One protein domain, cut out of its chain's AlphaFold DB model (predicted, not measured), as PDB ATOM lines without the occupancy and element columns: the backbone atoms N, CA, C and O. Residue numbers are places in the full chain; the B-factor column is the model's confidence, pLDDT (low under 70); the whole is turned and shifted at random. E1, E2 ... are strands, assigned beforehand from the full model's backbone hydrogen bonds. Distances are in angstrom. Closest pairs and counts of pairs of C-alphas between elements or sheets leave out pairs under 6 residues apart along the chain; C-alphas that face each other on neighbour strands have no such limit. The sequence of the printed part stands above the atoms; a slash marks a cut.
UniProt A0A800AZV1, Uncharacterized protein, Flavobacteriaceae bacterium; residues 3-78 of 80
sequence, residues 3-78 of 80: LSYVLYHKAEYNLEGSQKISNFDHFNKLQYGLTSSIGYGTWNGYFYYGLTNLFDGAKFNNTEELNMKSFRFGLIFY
ATOM      1  N   LEU A   3      -9.686  -4.227  86.728       87.19
ATOM      2  CA  LEU A   3      -9.089  -4.158  88.055       87.19
ATOM      3  C   LEU A   3      -8.641  -2.715  88.299       87.19
ATOM      4  O   LEU A   3      -8.071  -2.080  87.413       87.19
ATOM      5  N   SER A   4      -8.934  -2.181  89.478       83.88
ATOM      6  CA  SER A   4      -8.585  -0.815  89.858       83.88
ATOM      7  C   SER A   4      -8.205  -0.735  91.330       83.88
ATOM      8  O   SER A   4      -8.755  -1.456  92.161       83.88
ATOM      9  N   TYR A   5      -7.273   0.162  91.641       85.81
ATOM     10  CA  TYR A   5      -6.835   0.442  93.001       85.81
ATOM     11  C   TYR A   5      -7.081   1.913  93.324       85.81
ATOM     12  O   TYR A   5      -6.701   2.796  92.552       85.81
ATOM     13  N   VAL A   6      -7.744   2.177  94.445       82.56
ATOM     14  CA  VAL A   6      -8.025   3.528  94.924       82.56
ATOM     15  C   VAL A   6      -6.888   3.970  95.836       82.56
ATOM     16  O   VAL A   6      -6.713   3.442  96.930       82.56
ATOM     17  N   LEU A   7      -6.115   4.954  95.368       79.69
ATOM     18  CA  LEU A   7      -4.989   5.526  96.113       79.69
ATOM     19  C   LEU A   7      -5.440   6.496  97.212       79.69
ATOM     20  O   LEU A   7      -4.773   6.618  98.234       79.69
ATOM     21  N   TYR A   8      -6.559   7.188  96.998       78.19
ATOM     22  CA  TYR A   8      -7.072   8.188  97.924       78.19
ATOM     23  C   TYR A   8      -8.596   8.283  97.837       78.19
ATOM     24  O   TYR A   8      -9.160   8.335  96.741       78.19
ATOM     25  N   HIS A   9      -9.254   8.347  98.993       73.69
ATOM     26  CA  HIS A   9     -10.689   8.577  99.132       73.69
ATOM     27  C   HIS A   9     -10.956   9.651 100.192       73.69
ATOM     28  O   HIS A   9     -10.295   9.712 101.231       73.69
ATOM     29  N   LYS A  10     -11.957  10.496  99.935       73.62
ATOM     30  CA  LYS A  10     -12.428  11.533 100.857       73.62
ATOM     31  C   LYS A  10     -13.944  11.418 100.990       73.62
ATOM     32  O   LYS A  10     -14.635  11.410  99.974       73.62
ATOM     33  N   ALA A  11     -14.442  11.354 102.222       68.50
ATOM     34  CA  ALA A  11     -15.864  11.448 102.526       68.50
ATOM     35  C   ALA A  11     -16.132  12.784 103.230       68.50
ATOM     36  O   ALA A  11     -15.387  13.200 104.119       68.50
ATOM     37  N   GLU A  12     -17.176  13.486 102.806       66.62
ATOM     38  CA  GLU A  12     -17.578  14.754 103.405       66.62
ATOM     39  C   GLU A  12     -19.039  14.646 103.823       66.62
ATOM     40  O   GLU A  12     -19.900  14.327 103.003       66.62
ATOM     41  N   TYR A  13     -19.297  14.866 105.109       66.75
ATOM     42  CA  TYR A  13     -20.635  14.856 105.682       66.75
ATOM     43  C   TYR A  13     -20.941  16.260 106.201       66.75
ATOM     44  O   TYR A  13     -20.213  16.794 107.039       66.75
ATOM     45  N   ASN A  14     -21.982  16.888 105.653       59.12
ATOM     46  CA  ASN A  14     -22.371  18.250 106.006       59.12
ATOM     47  C   ASN A  14     -23.576  18.221 106.952       59.12
ATOM     48  O   ASN A  14     -24.710  18.065 106.510       59.12
ATOM     49  N   LEU A  15     -23.309  18.406 108.245       55.50
ATOM     50  CA  LEU A  15     -24.293  18.777 109.263       55.50
ATOM     51  C   LEU A  15     -23.707  19.941 110.065       55.50
ATOM     52  O   LEU A  15     -22.766  19.716 110.813       55.50
ATOM     53  N   GLU A  16     -24.190  21.164 109.810       63.00
ATOM     54  CA  GLU A  16     -23.991  22.430 110.566       63.00
ATOM     55  C   GLU A  16     -22.594  22.730 111.170       63.00
ATOM     56  O   GLU A  16     -22.430  23.575 112.044       63.00
ATOM     57  N   GLY A  17     -21.557  22.081 110.648       57.94
ATOM     58  CA  GLY A  17     -20.183  22.085 111.131       57.94
ATOM     59  C   GLY A  17     -19.430  20.983 110.391       57.94
ATOM     60  O   GLY A  17     -19.357  19.850 110.853       57.94
ATOM     61  N   SER A  18     -18.948  21.294 109.184       51.03
ATOM     62  CA  SER A  18     -18.378  20.323 108.242       51.03
ATOM     63  C   SER A  18     -17.228  19.520 108.861       51.03
ATOM     64  O   SER A  18     -16.094  19.994 108.947       51.03
ATOM     65  N   GLN A  19     -17.497  18.272 109.242       54.94
ATOM     66  CA  GLN A  19     -16.460  17.317 109.612       54.94
ATOM     67  C   GLN A  19     -16.018  16.567 108.354       54.94
ATOM     68  O   GLN A  19     -16.738  15.741 107.789       54.94
ATOM     69  N   LYS A  20     -14.815  16.893 107.873       56.09
ATOM     70  CA  LYS A  20     -14.167  16.193 106.760       56.09
ATOM     71  C   LYS A  20     -13.512  14.941 107.316       56.09
ATOM     72  O   LYS A  20     -12.519  15.051 108.030       56.09
ATOM     73  N   ILE A  21     -14.032  13.767 106.973       58.56
ATOM     74  CA  ILE A  21     -13.412  12.510 107.384       58.56
ATOM     75  C   ILE A  21     -12.653  11.942 106.185       58.56
ATOM     76  O   ILE A  21     -13.218  11.404 105.232       58.56
ATOM     77  N   SER A  22     -11.337  12.132 106.201       53.91
ATOM     78  CA  SER A  22     -10.413  11.527 105.242       53.91
ATOM     79  C   SER A  22      -9.876  10.212 105.797       53.91
ATOM     80  O   SER A  22      -9.583  10.137 106.986       53.91
ATOM     81  N   ASN A  23      -9.666   9.218 104.928       53.28
ATOM     82  CA  ASN A  23      -9.004   7.955 105.274       53.28
ATOM     83  C   ASN A  23      -9.776   7.061 106.270       53.28
ATOM     84  O   ASN A  23      -9.229   6.608 107.270       53.28
ATOM     85  N   PHE A  24     -11.052   6.779 105.983       63.91
ATOM     86  CA  PHE A  24     -11.784   5.712 106.680       63.91
ATOM     87  C   PHE A  24     -11.196   4.339 106.327       63.91
ATOM     88  O   PHE A  24     -11.124   4.001 105.143       63.91
ATOM     89  N   ASP A  25     -10.835   3.553 107.344       61.62
ATOM     90  CA  ASP A  25     -10.225   2.217 107.199       61.62
ATOM     91  C   ASP A  25     -11.179   1.168 106.600       61.62
ATOM     92  O   ASP A  25     -10.749   0.167 106.041       61.62
ATOM     93  N   HIS A  26     -12.485   1.434 106.634       68.62
ATOM     94  CA  HIS A  26     -13.527   0.550 106.103       68.62
ATOM     95  C   HIS A  26     -13.782   0.716 104.596       68.62
ATOM     96  O   HIS A  26     -14.771   0.199 104.084       68.62
ATOM     97  N   PHE A  27     -12.959   1.470 103.860       76.38
ATOM     98  CA  PHE A  27     -13.126   1.624 102.412       76.38
ATOM     99  C   PHE A  27     -12.302   0.590 101.646       76.38
ATOM    100  O   PHE A  27     -11.087   0.487 101.830       76.38
ATOM    101  N   ASN A  28     -12.940  -0.136 100.727       79.88
ATOM    102  CA  ASN A  28     -12.242  -1.148  99.953       79.88
ATOM    103  C   ASN A  28     -11.411  -0.501  98.832       79.88
ATOM    104  O   ASN A  28     -11.933  -0.011  97.823       79.88
ATOM    105  N   LYS A  29     -10.087  -0.494  99.022       82.38
ATOM    106  CA  LYS A  29      -9.129   0.100  98.077       82.38
ATOM    107  C   LYS A  29      -9.016  -0.705  96.782       82.38
ATOM    108  O   LYS A  29      -8.772  -0.121  95.729       82.38
ATOM    109  N   LEU A  30      -9.197  -2.024  96.837       83.19
ATOM    110  CA  LEU A  30      -9.121  -2.909  95.675       83.19
ATOM    111  C   LEU A  30     -10.514  -3.103  95.081       83.19
ATOM    112  O   LEU A  30     -11.345  -3.805  95.641       83.19
ATOM    113  N   GLN A  31     -10.766  -2.526  93.910       87.31
ATOM    114  CA  GLN A  31     -12.049  -2.659  93.224       87.31
ATOM    115  C   GLN A  31     -11.877  -3.438  91.929       87.31
ATOM    116  O   GLN A  31     -11.088  -3.055  91.059       87.31
ATOM    117  N   TYR A  32     -12.662  -4.499  91.770       89.88
ATOM    118  CA  TYR A  32     -12.747  -5.245  90.524       89.88
ATOM    119  C   TYR A  32     -14.192  -5.360  90.048       89.88
ATOM    120  O   TYR A  32     -15.149  -5.336  90.829       89.88
ATOM    121  N   GLY A  33     -14.353  -5.467  88.734       90.81
ATOM    122  CA  GLY A  33     -15.668  -5.526  88.126       90.81
ATOM    123  C   GLY A  33     -15.661  -5.951  86.670       90.81
ATOM    124  O   GLY A  33     -14.625  -6.041  85.997       90.81
ATOM    125  N   LEU A  34     -16.865  -6.207  86.178       91.19
ATOM    126  CA  LEU A  34     -17.116  -6.510  84.783       91.19
ATOM    127  C   LEU A  34     -17.421  -5.212  84.046       91.19
ATOM    128  O   LEU A  34     -18.177  -4.368  84.514       91.19
ATOM    129  N   THR A  35     -16.777  -5.058  82.898       91.50
ATOM    130  CA  THR A  35     -16.967  -3.950  81.968       91.50
ATOM    131  C   THR A  35     -17.418  -4.543  80.661       91.50
ATOM    132  O   THR A  35     -16.778  -5.481  80.175       91.50
ATOM    133  N   SER A  36     -18.419  -3.936  80.063       89.50
ATOM    134  CA  SER A  36     -18.871  -4.302  78.738       89.50
ATOM    135  C   SER A  36     -19.283  -3.039  78.007       89.50
ATOM    136  O   SER A  36     -19.742  -2.063  78.603       89.50
ATOM    137  N   SER A  37     -19.084  -3.057  76.703       90.12
ATOM    138  CA  SER A  37     -19.450  -1.965  75.821       90.12
ATOM    139  C   SER A  37     -20.195  -2.533  74.633       90.12
ATOM    140  O   SER A  37     -19.825  -3.585  74.115       90.12
ATOM    141  N   ILE A  38     -21.243  -1.843  74.214       91.38
ATOM    142  CA  ILE A  38     -22.050  -2.221  73.064       91.38
ATOM    143  C   ILE A  38     -22.350  -0.967  72.260       91.38
ATOM    144  O   ILE A  38     -22.760   0.049  72.815       91.38
ATOM    145  N   GLY A  39     -22.111  -1.015  70.957       87.00
ATOM    146  CA  GLY A  39     -22.212   0.172  70.127       87.00
ATOM    147  C   GLY A  39     -21.984  -0.100  68.659       87.00
ATOM    148  O   GLY A  39     -21.424  -1.130  68.283       87.00
ATOM    149  N   TYR A  40     -22.435   0.846  67.846       82.56
ATOM    150  CA  TYR A  40     -22.213   0.847  66.411       82.56
ATOM    151  C   TYR A  40     -21.919   2.276  65.948       82.56
ATOM    152  O   TYR A  40     -22.693   3.201  66.202       82.56
ATOM    153  N   GLY A  41     -20.778   2.462  65.281       84.44
ATOM    154  CA  GLY A  41     -20.320   3.769  64.810       84.44
ATOM    155  C   GLY A  41     -20.004   4.735  65.955       84.44
ATOM    156  O   GLY A  41     -19.225   4.426  66.856       84.44
ATOM    157  N   THR A  42     -20.601   5.923  65.906       84.81
ATOM    158  CA  THR A  42     -20.312   7.056  66.799       84.81
ATOM    159  C   THR A  42     -20.868   6.886  68.213       84.81
ATOM    160  O   THR A  42     -20.373   7.521  69.141       84.81
ATOM    161  N   TRP A  43     -21.881   6.034  68.392       86.31
ATOM    162  CA  TRP A  43     -22.564   5.820  69.668       86.31
ATOM    163  C   TRP A  43     -22.172   4.465  70.255       86.31
ATOM    164  O   TRP A  43     -22.597   3.417  69.764       86.31
ATOM    165  N   ASN A  44     -21.375   4.483  71.327       90.50
ATOM    166  CA  ASN A  44     -20.972   3.276  72.044       90.50
ATOM    167  C   ASN A  44     -21.406   3.357  73.506       90.50
ATOM    168  O   ASN A  44     -20.890   4.153  74.281       90.50
ATOM    169  N   GLY A  45     -22.368   2.535  73.907       91.81
ATOM    170  CA  GLY A  45     -22.754   2.382  75.303       91.81
ATOM    171  C   GLY A  45     -21.676   1.645  76.093       91.81
ATOM    172  O   GLY A  45     -21.080   0.685  75.610       91.81
ATOM    173  N   TYR A  46     -21.445   2.080  77.325       93.19
ATOM    174  CA  TYR A  46     -20.518   1.470  78.269       93.19
ATOM    175  C   TYR A  46     -21.242   1.179  79.579       93.19
ATOM    176  O   TYR A  46     -21.915   2.044  80.138       93.19
ATOM    177  N   PHE A  47     -21.061  -0.028  80.099       93.12
ATOM    178  CA  PHE A  47     -21.574  -0.435  81.394       93.12
ATOM    179  C   PHE A  47     -20.491  -1.128  82.216       93.12
ATOM    180  O   PHE A  47     -19.675  -1.905  81.718       93.12
ATOM    181  N   TYR A  48     -20.487  -0.820  83.506       93.31
ATOM    182  CA  TYR A  48     -19.595  -1.372  84.506       93.31
ATOM    183  C   TYR A  48     -20.388  -1.801  85.730       93.31
ATOM    184  O   TYR A  48     -21.146  -1.019  86.309       93.31
ATOM    185  N   TYR A  49     -20.137  -3.032  86.154       91.12
ATOM    186  CA  TYR A  49     -20.674  -3.600  87.373       91.12
ATOM    187  C   TYR A  49     -19.521  -4.033  88.282       91.12
ATOM    188  O   TYR A  49     -18.754  -4.940  87.951       91.12
ATOM    189  N   GLY A  50     -19.380  -3.353  89.418       91.12
ATOM    190  CA  GLY A  50     -18.413  -3.684  90.457       91.12
ATOM    191  C   GLY A  50     -18.825  -4.960  91.180       91.12
ATOM    192  O   GLY A  50     -19.931  -5.055  91.702       91.12
ATOM    193  N   LEU A  51     -17.931  -5.944  91.208       88.62
ATOM    194  CA  LEU A  51     -18.135  -7.194  91.939       88.62
ATOM    195  C   LEU A  51     -17.729  -7.051  93.415       88.62
ATOM    196  O   LEU A  51     -18.301  -7.729  94.267       88.62
ATOM    197  N   THR A  52     -16.806  -6.132  93.705       88.12
ATOM    198  CA  THR A  52     -16.396  -5.735  95.058       88.12
ATOM    199  C   THR A  52     -17.392  -4.782  95.720       88.12
ATOM    200  O   THR A  52     -17.874  -3.837  95.086       88.12
ATOM    201  N   ASN A  53     -17.612  -4.969  97.023       86.00
ATOM    202  CA  ASN A  53     -18.292  -4.000  97.881       86.00
ATOM    203  C   ASN A  53     -17.400  -2.772  98.118       86.00
ATOM    204  O   ASN A  53     -16.213  -2.900  98.403       86.00
ATOM    205  N   LEU A  54     -17.975  -1.577  98.024       81.88
ATOM    206  CA  LEU A  54     -17.287  -0.298  98.222       81.88
ATOM    207  C   LEU A  54     -16.749  -0.132  99.646       81.88
ATOM    208  O   LEU A  54     -15.700   0.481  99.837       81.88
ATOM    209  N   PHE A  55     -17.455  -0.693 100.624       81.12
ATOM    210  CA  PHE A  55     -17.068  -0.670 102.025       81.12
ATOM    211  C   PHE A  55     -16.859  -2.095 102.534       81.12
ATOM    212  O   PHE A  55     -17.632  -2.995 102.201       81.12
ATOM    213  N   ASP A  56     -15.811  -2.284 103.327       74.56
ATOM    214  CA  ASP A  56     -15.463  -3.545 103.968       74.56
ATOM    215  C   ASP A  56     -15.864  -3.499 105.450       74.56
ATOM    216  O   ASP A  56     -15.402  -2.649 106.217       74.56
ATOM    217  N   GLY A  57     -16.802  -4.366 105.839       69.50
ATOM    218  CA  GLY A  57     -17.327  -4.436 107.207       69.50
ATOM    219  C   GLY A  57     -18.208  -3.259 107.651       69.50
ATOM    220  O   GLY A  57     -18.498  -3.142 108.842       69.50
ATOM    221  N   ALA A  58     -18.652  -2.387 106.738       70.12
ATOM    222  CA  ALA A  58     -19.593  -1.324 107.085       70.12
ATOM    223  C   ALA A  58     -20.968  -1.911 107.428       70.12
ATOM    224  O   ALA A  58     -21.532  -2.699 106.667       70.12
ATOM    225  N   LYS A  59     -21.521  -1.504 108.572       69.31
ATOM    226  CA  LYS A  59     -22.854  -1.907 109.025       69.31
ATOM    227  C   LYS A  59     -23.775  -0.702 109.053       69.31
ATOM    228  O   LYS A  59     -23.430   0.329 109.629       69.31
ATOM    229  N   PHE A  60     -24.953  -0.839 108.461       66.31
ATOM    230  CA  PHE A  60     -26.021   0.129 108.638       66.31
ATOM    231  C   PHE A  60     -26.764  -0.200 109.935       66.31
ATOM    232  O   PHE A  60     -27.256  -1.312 110.127       66.31
ATOM    233  N   ASN A  61     -26.787   0.764 110.857       67.12
ATOM    234  CA  ASN A  61     -27.486   0.658 112.140       67.12
ATOM    235  C   ASN A  61     -27.105  -0.575 112.994       67.12
ATOM    236  O   ASN A  61     -27.919  -1.068 113.766       67.12
ATOM    237  N   ASN A  62     -25.871  -1.080 112.849       64.81
ATOM    238  CA  ASN A  62     -25.322  -2.265 113.532       64.81
ATOM    239  C   ASN A  62     -26.023  -3.618 113.284       64.81
ATOM    240  O   ASN A  62     -25.556  -4.626 113.816       64.81
ATOM    241  N   THR A  63     -27.059  -3.667 112.446       65.81
ATOM    242  CA  THR A  63     -27.869  -4.881 112.232       65.81
ATOM    243  C   THR A  63     -27.758  -5.420 110.808       65.81
ATOM    244  O   THR A  63     -27.875  -6.625 110.607       65.81
ATOM    245  N   GLU A  64     -27.469  -4.561 109.824       72.00
ATOM    246  CA  GLU A  64     -27.412  -4.951 108.412       72.00
ATOM    247  C   GLU A  64     -26.042  -4.650 107.803       72.00
ATOM    248  O   GLU A  64     -25.485  -3.562 107.970       72.00
ATOM    249  N   GLU A  65     -25.482  -5.625 107.088       70.94
ATOM    250  CA  GLU A  65     -24.253  -5.430 106.323       70.94
ATOM    251  C   GLU A  65     -24.525  -4.518 105.122       70.94
ATOM    252  O   GLU A  65     -25.380  -4.794 104.276       70.94
ATOM    253  N   LEU A  66     -23.778  -3.420 105.030       75.62
ATOM    254  CA  LEU A  66     -23.932  -2.432 103.971       75.62
ATOM    255  C   LEU A  66     -23.241  -2.922 102.689       75.62
ATOM    256  O   LEU A  66     -22.089  -2.594 102.400       75.62
ATOM    257  N   ASN A  67     -23.962  -3.710 101.891       81.00
ATOM    258  CA  ASN A  67     -23.479  -4.213 100.606       81.00
ATOM    259  C   ASN A  67     -23.718  -3.192  99.481       81.00
ATOM    260  O   ASN A  67     -24.681  -3.275  98.718       81.00
ATOM    261  N   MET A  68     -22.836  -2.196  99.383       84.19
ATOM    262  CA  MET A  68     -22.871  -1.208  98.302       84.19
ATOM    263  C   MET A  68     -21.881  -1.572  97.202       84.19
ATOM    264  O   MET A  68     -20.673  -1.558  97.424       84.19
ATOM    265  N   LYS A  69     -22.374  -1.828  95.990       87.00
ATOM    266  CA  LYS A  69     -21.543  -2.084  94.805       87.00
ATOM    267  C   LYS A  69     -21.541  -0.884  93.871       87.00
ATOM    268  O   LYS A  69     -22.533  -0.172  93.741       87.00
ATOM    269  N   SER A  70     -20.418  -0.661  93.189       85.81
ATOM    270  CA  SER A  70     -20.323   0.410  92.196       85.81
ATOM    271  C   SER A  70     -20.984  -0.021  90.891       85.81
ATOM    272  O   SER A  70     -20.507  -0.940  90.230       85.81
ATOM    273  N   PHE A  71     -22.039   0.677  90.486       89.44
ATOM    274  CA  PHE A  71     -22.598   0.588  89.142       89.44
ATOM    275  C   PHE A  71     -22.257   1.866  88.380       89.44
ATOM    276  O   PHE A  71     -22.442   2.966  88.901       89.44
ATOM    277  N   ARG A  72     -21.718   1.736  87.165       89.19
ATOM    278  CA  ARG A  72     -21.443   2.885  86.295       89.19
ATOM    279  C   ARG A  72     -21.960   2.574  84.904       89.19
ATOM    280  O   ARG A  72     -21.680   1.506  84.369       89.19
ATOM    281  N   PHE A  73     -22.659   3.519  84.304       92.44
ATOM    282  CA  PHE A  73     -23.065   3.457  82.910       92.44
ATOM    283  C   PHE A  73     -22.677   4.771  82.238       92.44
ATOM    284  O   PHE A  73     -22.568   5.804  82.898       92.44
ATOM    285  N   GLY A  74     -22.409   4.724  80.944       91.38
ATOM    286  CA  GLY A  74     -22.002   5.894  80.191       91.38
ATOM    287  C   GLY A  74     -22.103   5.671  78.696       91.38
ATOM    288  O   GLY A  74     -22.400   4.572  78.225       91.38
ATOM    289  N   LEU A  75     -21.835   6.738  77.959       91.50
ATOM    290  CA  LEU A  75     -21.752   6.731  76.512       91.50
ATOM    291  C   LEU A  75     -20.350   7.190  76.106       91.50
ATOM    292  O   LEU A  75     -19.830   8.170  76.633       91.50
ATOM    293  N   ILE A  76     -19.750   6.470  75.172       89.31
ATOM    294  CA  ILE A  76     -18.504   6.806  74.500       89.31
ATOM    295  C   ILE A  76     -18.894   7.361  73.129       89.31
ATOM    296  O   ILE A  76     -19.515   6.660  72.325       89.31
ATOM    297  N   PHE A  77     -18.545   8.625  72.893       89.38
ATOM    298  CA  PHE A  77     -18.791   9.326  71.636       89.38
ATOM    299  C   PHE A  77     -17.465   9.638  70.944       89.38
ATOM    300  O   PHE A  77     -16.549  10.168  71.574       89.38
ATOM    301  N   TYR A  78     -17.371   9.317  69.655       84.06
ATOM    302  CA  TYR A  78     -16.210   9.645  68.828       84.06
ATOM    303  C   TYR A  78     -16.528  10.870  67.969       84.06
ATOM    304  O   TYR A  78     -17.448  10.832  67.162       84.06
TER     305      TYR A  78
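AT A GLANCE: This is residues 3 to 78 of the 80 residues of an uncharacterized protein of Flavobacteriaceae bacterium (UniProt A0A800AZV1). A long, twisted ribbon of three antiparallel strands, E4, E5 and E6, has the short strand E1 beside the beginning of E4. A small separate hairpin, E2 and E3, is set off from the ribbon toward one end, and the long link from E5 to E6 loops out at that same end. The printed part has 76 residues with six named strands, E1 to E6 in order along the chain, and no named helix; the class is all strand. The sheet order is E1, E4, E5, E6, antiparallel throughout. The whole is loose, with a radius of gyration of the C-alphas of 16.4 A, and elongated, spanning 49 by 27 by 23 A.

IN THESE COORDINATES: E1, residues 3 to 5, begins at C-alpha 3 (-9.089, -4.158, 88.055). E2 is residues 10 to 13 and E3 residues 19 to 22. E4, residues 30 to 40, measures 32.3 A; E5, residues 43 to 53, 30.2 A. E6, residues 69 to 77, measures 26.0 A and ends at C-alpha 77 (-18.791, 9.326, 71.636).

HOW THE PARTS SIT: E4, E5 and E6 form a meander, each strand the antiparallel neighbour of the one before. N 36 and O 47 are 2.9 A apart between E4 and E5; N 46 and O 74 are 2.8 A apart between E5 and E6. E4 pairs with edge strand E1 over residues 30 to 32, with N 4 and O 31 at 2.8 A. In the hairpin E2 and E3, N 11 and O 21 are 3.2 A apart. E2 is apart from E4, E5 and E6.

THE WHOLE: The C-alphas of Gly 17 and Gly 41, the two farthest apart, are 49.8 A apart. The printed part has no cut. The link from E5 to E6, 15 residues, is long; within it residues 59 to 60 pair with 64 to 65, antiparallel. Residues 11 to 26, 57 and 59 to 63 have pLDDT under 70.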